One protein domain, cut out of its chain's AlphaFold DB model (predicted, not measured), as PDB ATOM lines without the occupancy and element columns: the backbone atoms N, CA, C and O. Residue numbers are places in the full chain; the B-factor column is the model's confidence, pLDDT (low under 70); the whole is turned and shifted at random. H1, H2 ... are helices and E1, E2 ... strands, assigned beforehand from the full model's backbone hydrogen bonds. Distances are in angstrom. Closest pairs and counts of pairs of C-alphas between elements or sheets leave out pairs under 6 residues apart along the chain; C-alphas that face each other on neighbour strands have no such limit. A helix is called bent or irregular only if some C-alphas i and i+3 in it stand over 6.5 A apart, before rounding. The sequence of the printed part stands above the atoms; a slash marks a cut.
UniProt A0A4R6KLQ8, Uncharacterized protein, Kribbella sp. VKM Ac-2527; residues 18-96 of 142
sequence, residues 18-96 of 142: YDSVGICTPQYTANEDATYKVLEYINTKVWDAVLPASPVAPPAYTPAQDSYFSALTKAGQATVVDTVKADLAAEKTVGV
ATOM      1  N   TYR A  18     -32.179 -46.605  59.196       84.19
ATOM      2  CA  TYR A  18     -33.304 -46.227  58.361       84.19
ATOM      3  C   TYR A  18     -34.094 -45.107  59.031       84.19
ATOM      4  O   TYR A  18     -34.752 -45.299  60.057       84.19
ATOM      5  N   ASP A  19     -33.991 -43.912  58.458       84.19
ATOM      6  CA  ASP A  19     -34.750 -42.734  58.863       84.19
ATOM      7  C   ASP A  19     -35.805 -42.432  57.796       84.19
ATOM      8  O   ASP A  19     -35.499 -41.888  56.735       84.19
ATOM      9  N   SER A  20     -37.051 -42.824  58.060       79.12
ATOM     10  CA  SER A  20     -38.171 -42.561  57.160       79.12
ATOM     11  C   SER A  20     -39.024 -41.410  57.671       79.12
ATOM     12  O   SER A  20     -39.546 -41.461  58.787       79.12
ATOM     13  N   VAL A  21     -39.247 -40.417  56.815       78.44
ATOM     14  CA  VAL A  21     -40.193 -39.331  57.073       78.44
ATOM     15  C   VAL A  21     -41.501 -39.632  56.346       78.44
ATOM     16  O   VAL A  21     -41.526 -39.761  55.124       78.44
ATOM     17  N   GLY A  22     -42.585 -39.751  57.108       80.75
ATOM     18  CA  GLY A  22     -43.941 -39.849  56.578       80.75
ATOM     19  C   GLY A  22     -44.637 -38.491  56.567       80.75
ATOM     20  O   GLY A  22     -44.337 -37.624  57.388       80.75
ATOM     21  N   ILE A  23     -45.595 -38.324  55.659       85.19
ATOM     22  CA  ILE A  23     -46.529 -37.198  55.679       85.19
ATOM     23  C   ILE A  23     -47.834 -37.721  56.269       85.19
ATOM     24  O   ILE A  23     -48.409 -38.680  55.757       85.19
ATOM     25  N   CYS A  24     -48.284 -37.106  57.356       87.69
ATOM     26  CA  CYS A  24     -49.517 -37.466  58.043       87.69
ATOM     27  C   CYS A  24     -50.433 -36.251  58.168       87.69
ATOM     28  O   CYS A  24     -49.991 -35.102  58.110       87.69
ATOM     29  N   THR A  25     -51.723 -36.517  58.350       90.75
ATOM     30  CA  THR A  25     -52.723 -35.491  58.637       90.75
ATOM     31  C   THR A  25     -53.321 -35.705  60.022       90.75
ATOM     32  O   THR A  25     -53.338 -36.834  60.521       90.75
ATOM     33  N   PRO A  26     -53.803 -34.637  60.681       90.69
ATOM     34  CA  PRO A  26     -54.478 -34.780  61.962       90.69
ATOM     35  C   PRO A  26     -55.737 -35.640  61.839       90.69
ATOM     36  O   PRO A  26     -56.464 -35.547  60.850       90.69
ATOM     37  N   GLN A  27     -56.042 -36.412  62.882       89.00
ATOM     38  CA  GLN A  27     -57.208 -37.303  62.907       89.00
ATOM     39  C   GLN A  27     -58.547 -36.558  62.756       89.00
ATOM     40  O   GLN A  27     -59.525 -37.127  62.299       89.00
ATOM     41  N   TYR A  28     -58.601 -35.274  63.110       93.19
ATOM     42  CA  TYR A  28     -59.801 -34.436  63.010       93.19
ATOM     43  C   TYR A  28     -59.962 -33.751  61.637       93.19
ATOM     44  O   TYR A  28     -60.661 -32.742  61.519       93.19
ATOM     45  N   THR A  29     -59.284 -34.240  60.596       94.56
ATOM     46  CA  THR A  29     -59.370 -33.653  59.252       94.56
ATOM     47  C   THR A  29     -60.753 -33.909  58.647       94.56
ATOM     48  O   THR A  29     -61.090 -35.037  58.329       94.56
ATOM     49  N   ALA A  30     -61.545 -32.855  58.431       90.69
ATOM     50  CA  ALA A  30     -62.938 -32.983  57.983       90.69
ATOM     51  C   ALA A  30     -63.119 -33.542  56.552       90.69
ATOM     52  O   ALA A  30     -64.178 -34.076  56.241       90.69
ATOM     53  N   ASN A  31     -62.110 -33.410  55.679       93.94
ATOM     54  CA  ASN A  31     -62.168 -33.817  54.266       93.94
ATOM     55  C   ASN A  31     -61.136 -34.912  53.959       93.94
ATOM     56  O   ASN A  31     -60.190 -34.683  53.197       93.94
ATOM     57  N   GLU A  32     -61.284 -36.079  54.582       93.75
ATOM     58  CA  GLU A  32     -60.318 -37.184  54.497       93.75
ATOM     59  C   GLU A  32     -60.024 -37.604  53.047       93.75
ATOM     60  O   GLU A  32     -58.860 -37.663  52.665       93.75
ATOM     61  N   ASP A  33     -61.044 -37.763  52.197       94.06
ATOM     62  CA  ASP A  33     -60.874 -38.174  50.792       94.06
ATOM     63  C   ASP A  33     -60.044 -37.188  49.962       94.06
ATOM     64  O   ASP A  33     -59.152 -37.571  49.201       94.06
ATOM     65  N   ALA A  34     -60.347 -35.893  50.077       95.38
ATOM     66  CA  ALA A  34     -59.605 -34.858  49.361       95.38
ATOM     67  C   ALA A  34     -58.162 -34.781  49.873       95.38
ATOM     68  O   ALA A  34     -57.223 -34.638  49.091       95.38
ATOM     69  N   THR A  35     -57.991 -34.934  51.183       95.38
ATOM     70  CA  THR A  35     -56.685 -34.957  51.836       95.38
ATOM     71  C   THR A  35     -55.859 -36.147  51.366       95.38
ATOM     72  O   THR A  35     -54.703 -35.978  50.983       95.38
ATOM     73  N   TYR A  36     -56.458 -37.335  51.305       92.88
ATOM     74  CA  TYR A  36     -55.812 -38.542  50.808       92.88
ATOM     75  C   TYR A  36     -55.347 -38.381  49.355       92.88
ATOM     76  O   TYR A  36     -54.198 -38.686  49.049       92.88
ATOM     77  N   LYS A  37     -56.179 -37.800  48.477       95.31
ATOM     78  CA  LYS A  37     -55.791 -37.501  47.082       95.31
ATOM     79  C   LYS A  37     -54.586 -36.566  46.992       95.31
ATOM     80  O   LYS A  37     -53.724 -36.749  46.134       95.31
ATOM     81  N   VAL A  38     -54.503 -35.568  47.872       93.75
ATOM     82  CA  VAL A  38     -53.340 -34.672  47.941       93.75
ATOM     83  C   VAL A  38     -52.099 -35.425  48.422       93.75
ATOM     84  O   VAL A  38     -51.041 -35.282  47.814       93.75
ATOM     85  N   LEU A  39     -52.213 -36.251  49.467       92.81
ATOM     86  CA  LEU A  39     -51.099 -37.065  49.963       92.81
ATOM     87  C   LEU A  39     -50.576 -38.032  48.894       92.81
ATOM     88  O   LEU A  39     -49.365 -38.137  48.704       92.81
ATOM     89  N   GLU A  40     -51.472 -38.692  48.159       91.12
ATOM     90  CA  GLU A  40     -51.115 -39.575  47.049       91.12
ATOM     91  C   GLU A  40     -50.382 -38.808  45.943       91.12
ATOM     92  O   GLU A  40     -49.324 -39.243  45.481       91.12
ATOM     93  N   TYR A  41     -50.891 -37.636  45.556       92.00
ATOM     94  CA  TYR A  41     -50.237 -36.784  44.567       92.00
ATOM     95  C   TYR A  41     -48.835 -36.351  45.015       92.00
ATOM     96  O   TYR A  41     -47.880 -36.443  44.240       92.00
ATOM     97  N   ILE A  42     -48.676 -35.936  46.276       89.88
ATOM     98  CA  ILE A  42     -47.365 -35.580  46.830       89.88
ATOM     99  C   ILE A  42     -46.419 -36.782  46.774       89.88
ATOM    100  O   ILE A  42     -45.307 -36.666  46.262       89.88
ATOM    101  N   ASN A  43     -46.873 -37.949  47.236       86.50
ATOM    102  CA  ASN A  43     -46.033 -39.137  47.337       86.50
ATOM    103  C   ASN A  43     -45.656 -39.751  45.977       86.50
ATOM    104  O   ASN A  43     -44.654 -40.455  45.888       86.50
ATOM    105  N   THR A  44     -46.441 -39.508  44.925       86.25
ATOM    106  CA  THR A  44     -46.248 -40.165  43.619       86.25
ATOM    107  C   THR A  44     -45.808 -39.235  42.494       86.25
ATOM    108  O   THR A  44     -45.297 -39.736  41.495       86.25
ATOM    109  N   LYS A  45     -46.022 -37.914  42.602       88.06
ATOM    110  CA  LYS A  45     -45.762 -36.954  41.507       88.06
ATOM    111  C   LYS A  45     -44.840 -35.807  41.885       88.06
ATOM    112  O   LYS A  45     -44.045 -35.373  41.059       88.06
ATOM    113  N   VAL A  46     -44.932 -35.293  43.111       89.38
ATOM    114  CA  VAL A  46     -44.158 -34.102  43.507       89.38
ATOM    115  C   VAL A  46     -42.660 -34.403  43.588       89.38
ATOM    116  O   VAL A  46     -41.844 -33.552  43.236       89.38
ATOM    117  N   TRP A  47     -42.286 -35.621  43.984       88.31
ATOM    118  CA  TRP A  47     -40.884 -36.024  44.098       88.31
ATOM    119  C   TRP A  47     -40.103 -35.901  42.788       88.31
ATOM    120  O   TRP A  47     -38.966 -35.432  42.813       88.31
ATOM    121  N   ASP A  48     -40.727 -36.204  41.650       86.69
ATOM    122  CA  ASP A  48     -40.089 -36.078  40.334       86.69
ATOM    123  C   ASP A  48     -39.774 -34.628  39.960       86.69
ATOM    124  O   ASP A  48     -38.823 -34.367  39.227       86.69
ATOM    125  N   ALA A  49     -40.535 -33.666  40.485       87.88
ATOM    126  CA  ALA A  49     -40.278 -32.247  40.266       87.88
ATOM    127  C   ALA A  49     -39.232 -31.684  41.242       87.88
ATOM    128  O   ALA A  49     -38.423 -30.835  40.865       87.88
ATOM    129  N   VAL A  50     -39.243 -32.138  42.499       89.62
ATOM    130  CA  VAL A  50     -38.428 -31.553  43.578       89.62
ATOM    131  C   VAL A  50     -37.021 -32.143  43.636       89.62
ATOM    132  O   VAL A  50     -36.046 -31.396  43.749       89.62
ATOM    133  N   LEU A  51     -36.886 -33.468  43.549       90.19
ATOM    134  CA  LEU A  51     -35.607 -34.160  43.751       90.19
ATOM    135  C   LEU A  51     -34.522 -33.782  42.731       90.19
ATOM    136  O   LEU A  51     -33.365 -33.691  43.141       90.19
ATOM    137  N   PRO A  52     -34.831 -33.473  41.453       90.81
ATOM    138  CA  PRO A  52     -33.822 -32.967  40.525       90.81
ATOM    139  C   PRO A  52     -33.157 -31.659  40.963       90.81
ATOM    140  O   PRO A  52     -31.991 -31.433  40.641       90.81
ATOM    141  N   ALA A  53     -33.885 -30.796  41.679       90.00
ATOM    142  CA  ALA A  53     -33.373 -29.524  42.184       90.00
ATOM    143  C   ALA A  53     -32.787 -29.646  43.599       90.00
ATOM    144  O   ALA A  53     -31.862 -28.915  43.947       90.00
ATOM    145  N   SER A  54     -33.326 -30.555  44.414       89.94
ATOM    146  CA  SER A  54     -32.920 -30.757  45.805       89.94
ATOM    147  C   SER A  54     -32.980 -32.246  46.182       89.94
ATOM    148  O   SER A  54     -33.963 -32.703  46.776       89.94
ATOM    149  N   PRO A  55     -31.952 -33.039  45.827       88.31
ATOM    150  CA  PRO A  55     -31.911 -34.467  46.125       88.31
ATOM    151  C   PRO A  55     -31.498 -34.691  47.587       88.31
ATOM    152  O   PRO A  55     -30.341 -34.977  47.882       88.31
ATOM    153  N   VAL A  56     -32.447 -34.529  48.515       86.25
ATOM    154  CA  VAL A  56     -32.190 -34.636  49.966       86.25
ATOM    155  C   VAL A  56     -32.188 -36.089  50.452       86.25
ATOM    156  O   VAL A  56     -31.359 -36.451  51.281       86.25
ATOM    157  N   ALA A  57     -33.106 -36.921  49.950       88.31
ATOM    158  CA  ALA A  57     -33.213 -38.342  50.281       88.31
ATOM    159  C   ALA A  57     -33.987 -39.097  49.182       88.31
ATOM    160  O   ALA A  57     -34.844 -38.493  48.527       88.31
ATOM    161  N   PRO A  58     -33.733 -40.404  48.978       90.44
ATOM    162  CA  PRO A  58     -34.544 -41.216  48.079       90.44
ATOM    163  C   PRO A  58     -35.964 -41.399  48.656       90.44
ATOM    164  O   PRO A  58     -36.105 -41.730  49.836       90.44
ATOM    165  N   PRO A  59     -37.030 -41.213  47.859       88.56
ATOM    166  CA  PRO A  59     -38.400 -41.431  48.311       88.56
ATOM    167  C   PRO A  59     -38.684 -42.922  48.537       88.56
ATOM    168  O   PRO A  59     -38.155 -43.786  47.838       88.56
ATOM    169  N   ALA A  60     -39.582 -43.237  49.474       83.44
ATOM    170  CA  ALA A  60     -40.037 -44.614  49.696       83.44
ATOM    171  C   ALA A  60     -40.813 -45.176  48.489       83.44
ATOM    172  O   ALA A  60     -40.786 -46.379  48.236       83.44
ATOM    173  N   TYR A  61     -41.488 -44.309  47.723       86.00
ATOM    174  CA  TYR A  61     -42.093 -44.681  46.449       86.00
ATOM    175  C   TYR A  61     -40.989 -44.961  45.422       86.00
ATOM    176  O   TYR A  61     -40.431 -44.041  44.823       86.00
ATOM    177  N   THR A  62     -40.664 -46.244  45.245       87.75
ATOM    178  CA  THR A  62     -39.510 -46.698  44.456       87.75
ATOM    179  C   THR A  62     -39.453 -46.142  43.031       87.75
ATOM    180  O   THR A  62     -38.350 -45.779  42.623       87.75
ATOM    181  N   PRO A  63     -40.566 -45.950  42.285       88.69
ATOM    182  CA  PRO A  63     -40.487 -45.372  40.942       88.69
ATOM    183  C   PRO A  63     -39.947 -43.936  40.909       88.69
ATOM    184  O   PRO A  63     -39.355 -43.540  39.913       88.69
ATOM    185  N   ALA A  64     -40.097 -43.163  41.992       86.25
ATOM    186  CA  ALA A  64     -39.568 -41.799  42.081       86.25
ATOM    187  C   ALA A  64     -38.098 -41.743  42.556       86.25
ATOM    188  O   ALA A  64     -37.499 -40.666  42.601       86.25
ATOM    189  N   GLN A  65     -37.483 -42.878  42.919       91.75
ATOM    190  CA  GLN A  65     -36.073 -42.907  43.338       91.75
ATOM    191  C   GLN A  65     -35.109 -42.612  42.187       91.75
ATOM    192  O   GLN A  65     -34.033 -42.055  42.419       91.75
ATOM    193  N   ASP A  66     -35.498 -42.913  40.948       92.06
ATOM    194  CA  ASP A  66     -34.684 -42.617  39.767       92.06
ATOM    195  C   ASP A  66     -34.414 -41.115  39.625       92.06
ATOM    196  O   ASP A  66     -33.289 -40.723  39.304       92.06
ATOM    197  N   SER A  67     -35.400 -40.270  39.945       91.25
ATOM    198  CA  SER A  67     -35.264 -38.808  39.963       91.25
ATOM    199  C   SER A  67     -34.179 -38.347  40.945       91.25
ATOM    200  O   SER A  67     -33.372 -37.475  40.615       91.25
ATOM    201  N   TYR A  68     -34.086 -38.981  42.118       94.00
ATOM    202  CA  TYR A  68     -33.038 -38.719  43.111       94.00
ATOM    203  C   TYR A  68     -31.648 -39.167  42.631       94.00
ATOM    204  O   TYR A  68     -30.707 -38.369  42.597       94.00
ATOM    205  N   PHE A  69     -31.502 -40.432  42.219       95.75
ATOM    206  CA  PHE A  69     -30.195 -40.970  41.824       95.75
ATOM    207  C   PHE A  69     -29.649 -40.317  40.550       95.75
ATOM    208  O   PHE A  69     -28.441 -40.085  40.439       95.75
ATOM    209  N   SER A  70     -30.524 -39.972  39.604       94.31
ATOM    210  CA  SER A  70     -30.140 -39.277  38.373       94.31
ATOM    211  C   SER A  70     -29.628 -37.865  38.656       94.31
ATOM    212  O   SER A  70     -28.628 -37.449  38.068       94.31
ATOM    213  N   ALA A  71     -30.258 -37.144  39.591       94.75
ATOM    214  CA  ALA A  71     -29.817 -35.813  40.007       94.75
ATOM    215  C   ALA A  71     -28.398 -35.841  40.596       94.75
ATOM    216  O   ALA A  71     -27.528 -35.075  40.173       94.75
ATOM    217  N   LEU A  72     -28.134 -36.780  41.510       94.69
ATOM    218  CA  LEU A  72     -26.810 -36.967  42.109       94.69
ATOM    219  C   LEU A  72     -25.758 -37.391  41.079       94.69
ATOM    220  O   LEU A  72     -24.649 -36.856  41.070       94.69
ATOM    221  N   THR A  73     -26.113 -38.301  40.170       94.38
ATOM    222  CA  THR A  73     -25.219 -38.738  39.088       94.38
ATOM    223  C   THR A  73     -24.831 -37.564  38.189       94.38
ATOM    224  O   THR A  73     -23.649 -37.359  37.918       94.38
ATOM    225  N   LYS A  74     -25.802 -36.731  37.787       94.56
ATOM    226  CA  LYS A  74     -25.566 -35.520  36.982       94.56
ATOM    227  C   LYS A  74     -24.681 -34.500  37.707       94.56
ATOM    228  O   LYS A  74     -23.908 -33.799  37.061       94.56
ATOM    229  N   ALA A  75     -24.766 -34.440  39.035       92.75
ATOM    230  CA  ALA A  75     -23.909 -33.608  39.876       92.75
ATOM    231  C   ALA A  75     -22.510 -34.212  40.135       92.75
ATOM    232  O   ALA A  75     -21.732 -33.639  40.895       92.75
ATOM    233  N   GLY A  76     -22.176 -35.364  39.538       92.81
ATOM    234  CA  GLY A  76     -20.887 -36.036  39.726       92.81
ATOM    235  C   GLY A  76     -20.736 -36.744  41.077       92.81
ATOM    236  O   GLY A  76     -19.621 -37.079  41.470       92.81
ATOM    237  N   GLN A  77     -21.837 -36.997  41.793       92.88
ATOM    238  CA  GLN A  77     -21.858 -37.595  43.134       92.88
ATOM    239  C   GLN A  77     -22.002 -39.127  43.091       92.88
ATOM    240  O   GLN A  77     -22.785 -39.712  43.838       92.88
ATOM    241  N   ALA A  78     -21.247 -39.799  42.217       91.06
ATOM    242  CA  ALA A  78     -21.378 -41.246  41.999       91.06
ATOM    243  C   ALA A  78     -21.184 -42.070  43.288       91.06
ATOM    244  O   ALA A  78     -21.974 -42.961  43.572       91.06
ATOM    245  N   THR A  79     -20.214 -41.701  44.135       93.31
ATOM    246  CA  THR A  79     -19.976 -42.413  45.407       93.31
ATOM    247  C   THR A  79     -21.149 -42.319  46.388       93.31
ATOM    248  O   THR A  79     -21.364 -43.249  47.163       93.31
ATOM    249  N   VAL A  80     -21.946 -41.242  46.337       93.00
ATOM    250  CA  VAL A  80     -23.186 -41.118  47.125       93.00
ATOM    251  C   VAL A  80     -24.236 -42.081  46.590       93.00
ATOM    252  O   VAL A  80     -24.864 -42.791  47.368       93.00
ATOM    253  N   VAL A  81     -24.412 -42.126  45.266       94.12
ATOM    254  CA  VAL A  81     -25.371 -43.026  44.612       94.12
ATOM    255  C   VAL A  81     -25.069 -44.479  44.967       94.12
ATOM    256  O   VAL A  81     -25.970 -45.194  45.400       94.12
ATOM    257  N   ASP A  82     -23.808 -44.892  44.841       94.25
ATOM    258  CA  ASP A  82     -23.379 -46.260  45.135       94.25
ATOM    259  C   ASP A  82     -23.563 -46.603  46.618       94.25
ATOM    260  O   ASP A  82     -24.098 -47.661  46.949       94.25
ATOM    261  N   THR A  83     -23.190 -45.678  47.510       93.31
ATOM    262  CA  THR A  83     -23.351 -45.834  48.963       93.31
ATOM    263  C   THR A  83     -24.816 -46.006  49.348       93.31
ATOM    264  O   THR A  83     -25.172 -46.984  49.997       93.31
ATOM    265  N   VAL A  84     -25.689 -45.105  48.891       92.50
ATOM    266  CA  VAL A  84     -27.117 -45.143  49.234       92.50
ATOM    267  C   VAL A  84     -27.787 -46.395  48.665       92.50
ATOM    268  O   VAL A  84     -28.609 -47.002  49.345       92.50
ATOM    269  N   LYS A  85     -27.435 -46.825  47.447       92.56
ATOM    270  CA  LYS A  85     -27.956 -48.079  46.882       92.56
ATOM    271  C   LYS A  85     -27.508 -49.303  47.677       92.56
ATOM    272  O   LYS A  85     -28.321 -50.196  47.895       92.56
ATOM    273  N   ALA A  86     -26.248 -49.345  48.109       92.25
ATOM    274  CA  ALA A  86     -25.740 -50.429  48.942       92.25
ATOM    275  C   ALA A  86     -26.446 -50.472  50.305       92.25
ATOM    276  O   ALA A  86     -26.869 -51.542  50.736       92.25
ATOM    277  N   ASP A  87     -26.637 -49.316  50.941       90.25
ATOM    278  CA  ASP A  87     -27.328 -49.216  52.225       90.25
ATOM    279  C   ASP A  87     -28.808 -49.621  52.108       90.25
ATOM    280  O   ASP A  87     -29.297 -50.385  52.934       90.25
ATOM    281  N   LEU A  88     -29.519 -49.185  51.060       88.38
ATOM    282  CA  LEU A  88     -30.911 -49.593  50.804       88.38
ATOM    283  C   LEU A  88     -31.060 -51.091  50.487       88.38
ATOM    284  O   LEU A  88     -32.150 -51.636  50.644       88.38
ATOM    285  N   ALA A  89     -29.988 -51.748  50.043       90.44
ATOM    286  CA  ALA A  89     -29.949 -53.187  49.797       90.44
ATOM    287  C   ALA A  89     -29.537 -54.006  51.037       90.44
ATOM    288  O   ALA A  89     -29.444 -55.232  50.946       90.44
ATOM    289  N   ALA A  90     -29.266 -53.362  52.179       91.31
ATOM    290  CA  ALA A  90     -28.914 -54.060  53.409       91.31
ATOM    291  C   ALA A  90     -30.046 -54.994  53.864       91.31
ATOM    292  O   ALA A  90     -31.227 -54.654  53.798       91.31
ATOM    293  N   GLU A  91     -29.676 -56.170  54.375       92.06
ATOM    294  CA  GLU A  91     -30.627 -57.185  54.846       92.06
ATOM    295  C   GLU A  91     -31.491 -56.668  56.003       92.06
ATOM    296  O   GLU A  91     -32.676 -56.985  56.099       92.06
ATOM    297  N   LYS A  92     -30.892 -55.871  56.896       90.56
ATOM    298  CA  LYS A  92     -31.564 -55.315  58.069       90.56
ATOM    299  C   LYS A  92     -31.595 -53.796  58.030       90.56
ATOM    300  O   LYS A  92     -30.580 -53.130  57.853       90.56
ATOM    301  N   THR A  93     -32.761 -53.243  58.322       87.38
ATOM    302  CA  THR A  93     -32.955 -51.808  58.535       87.38
ATOM    303  C   THR A  93     -33.275 -51.541  59.999       87.38
ATOM    304  O   THR A  93     -34.185 -52.157  60.557       87.38
ATOM    305  N   VAL A  94     -32.558 -50.607  60.621       87.12
ATOM    306  CA  VAL A  94     -32.776 -50.195  62.014       87.12
ATOM    307  C   VAL A  94     -33.389 -48.800  62.037       87.12
ATOM    308  O   VAL A  94     -32.740 -47.833  61.648       87.12
ATOM    309  N   GLY A  95     -34.636 -48.688  62.498       83.12
ATOM    310  CA  GLY A  95     -35.317 -47.400  62.648       83.12
ATOM    311  C   GLY A  95     -34.633 -46.504  63.684       83.12
ATOM    312  O   GLY A  95     -34.341 -46.963  64.787       83.12
ATOM    313  N   VAL A  96     -34.389 -45.234  63.342       81.19
ATOM    314  CA  VAL A  96     -33.670 -44.288  64.228       81.19
ATOM    315  C   VAL A  96     -34.511 -43.131  64.760       81.19
ATOM    316  O   VAL A  96     -34.098 -42.471  65.713       81.19
TER     317      VAL A  96
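Overview. This is residues 18 to 96 of the 142 residues of an uncharacterized protein of Kribbella sp. VKM Ac-2527 (UniProt A0A4R6KLQ8). From Tyr 18 a stretch of residues 18 to 31 with no named element runs out to one far end and turns back into a long helix, H1, which comes in the other way; H2 goes on in the same way, side by side with H1 over a short overlap near their ends, and the two make most of the long axis. From the far end of H2 the chain folds back into H3, a helical hairpin, and then into a short strand, E1, whose far end brings the last printed residue back near the first. The shape is a loose loop, with residues 26 to 34 sticking out at one end, of which 32 to 34 belong to H1. The printed part has 79 residues with three named helices and one named strand, in the order H1, H2, H3, E1, and the class is mostly helix. It is loose, with a radius of gyration of the C-alphas of 14.9 A, and the C-alphas span 46 by 29 by 16 A.

Along the chain. Begin at Tyr 18, whose C-alpha is at (-33.304, -46.227, 58.361), and read on through residues 18 to 31, whose C-alphas lie 8 to 27 A from the mean of all C-alphas. At C-alpha 32, (-60.318, -37.184, 54.497), H1 begins; it covers residues 32 to 50 and measures 25.1 A from first to last C-alpha. Look near residue 44 for its kink of 40 degrees; H1 is irregular, but only just, with C-alphas 44 and 47 being 6.8 A apart. Next find H2, residues 62 to 74, 19.4 A long; it too is irregular, but only just, with C-alphas 63 and 66 being 6.53 A apart. H3 follows as residues 78 to 88, 15.4 A long. E1 is residues 92 to 95, and its last C-alpha is at (-35.317, -47.400, 62.648).

Arrangement. Look first at H1 and H2, which touch, with the C-alphas of Asp 48 and Ser 67 as the closest at 5.6 A. H1 touches H2 with residues 44 to 48 alone, and H2 touches H1 with residues 64 to 67 alone. Their lines stand at a shallow tilt of 26 degrees and they run the same way. Then read from H2 into H3: the two form a helical hairpin and touch, with the C-alphas of Phe 69 and Val 81 as the closest at 5.9 A. H2 touches H3 with residues 69 to 73 alone. Their lines stand at a shallow tilt of 24 degrees and they run opposite ways. H1 and H3 are apart. E1 is apart from H1, from H2 and from H3, and it pairs with no named strand. In the helix backbones, every O i to N i+4 pair of H3 is within hydrogen-bond range, against 12 of 15 in H1 and 6 of 9 in H2.

Size, cuts and confidence. The two C-alphas farthest apart are those of Ala 30, in the stretch that stands free, and Gly 76, in the link from H2 to H3, at 45.9 A. The C-alphas of Tyr 18 and Val 96, the first and last printed, are 6.2 A apart. The outline is elongated, but only just. Without residues 26 to 34, the body of 70 residues spans 38 by 29 by 17 A, with a radius of gyration of 13.0 A. The link from H1 to H2, with 11 residues between them, is long, while those from H2 to H3 and from H3 to E1, with 3 residues each, are tight. The printed part has no cut. The mean pLDDT of the printed part is 90.1, and no printed residue is under 70 in this predicted model.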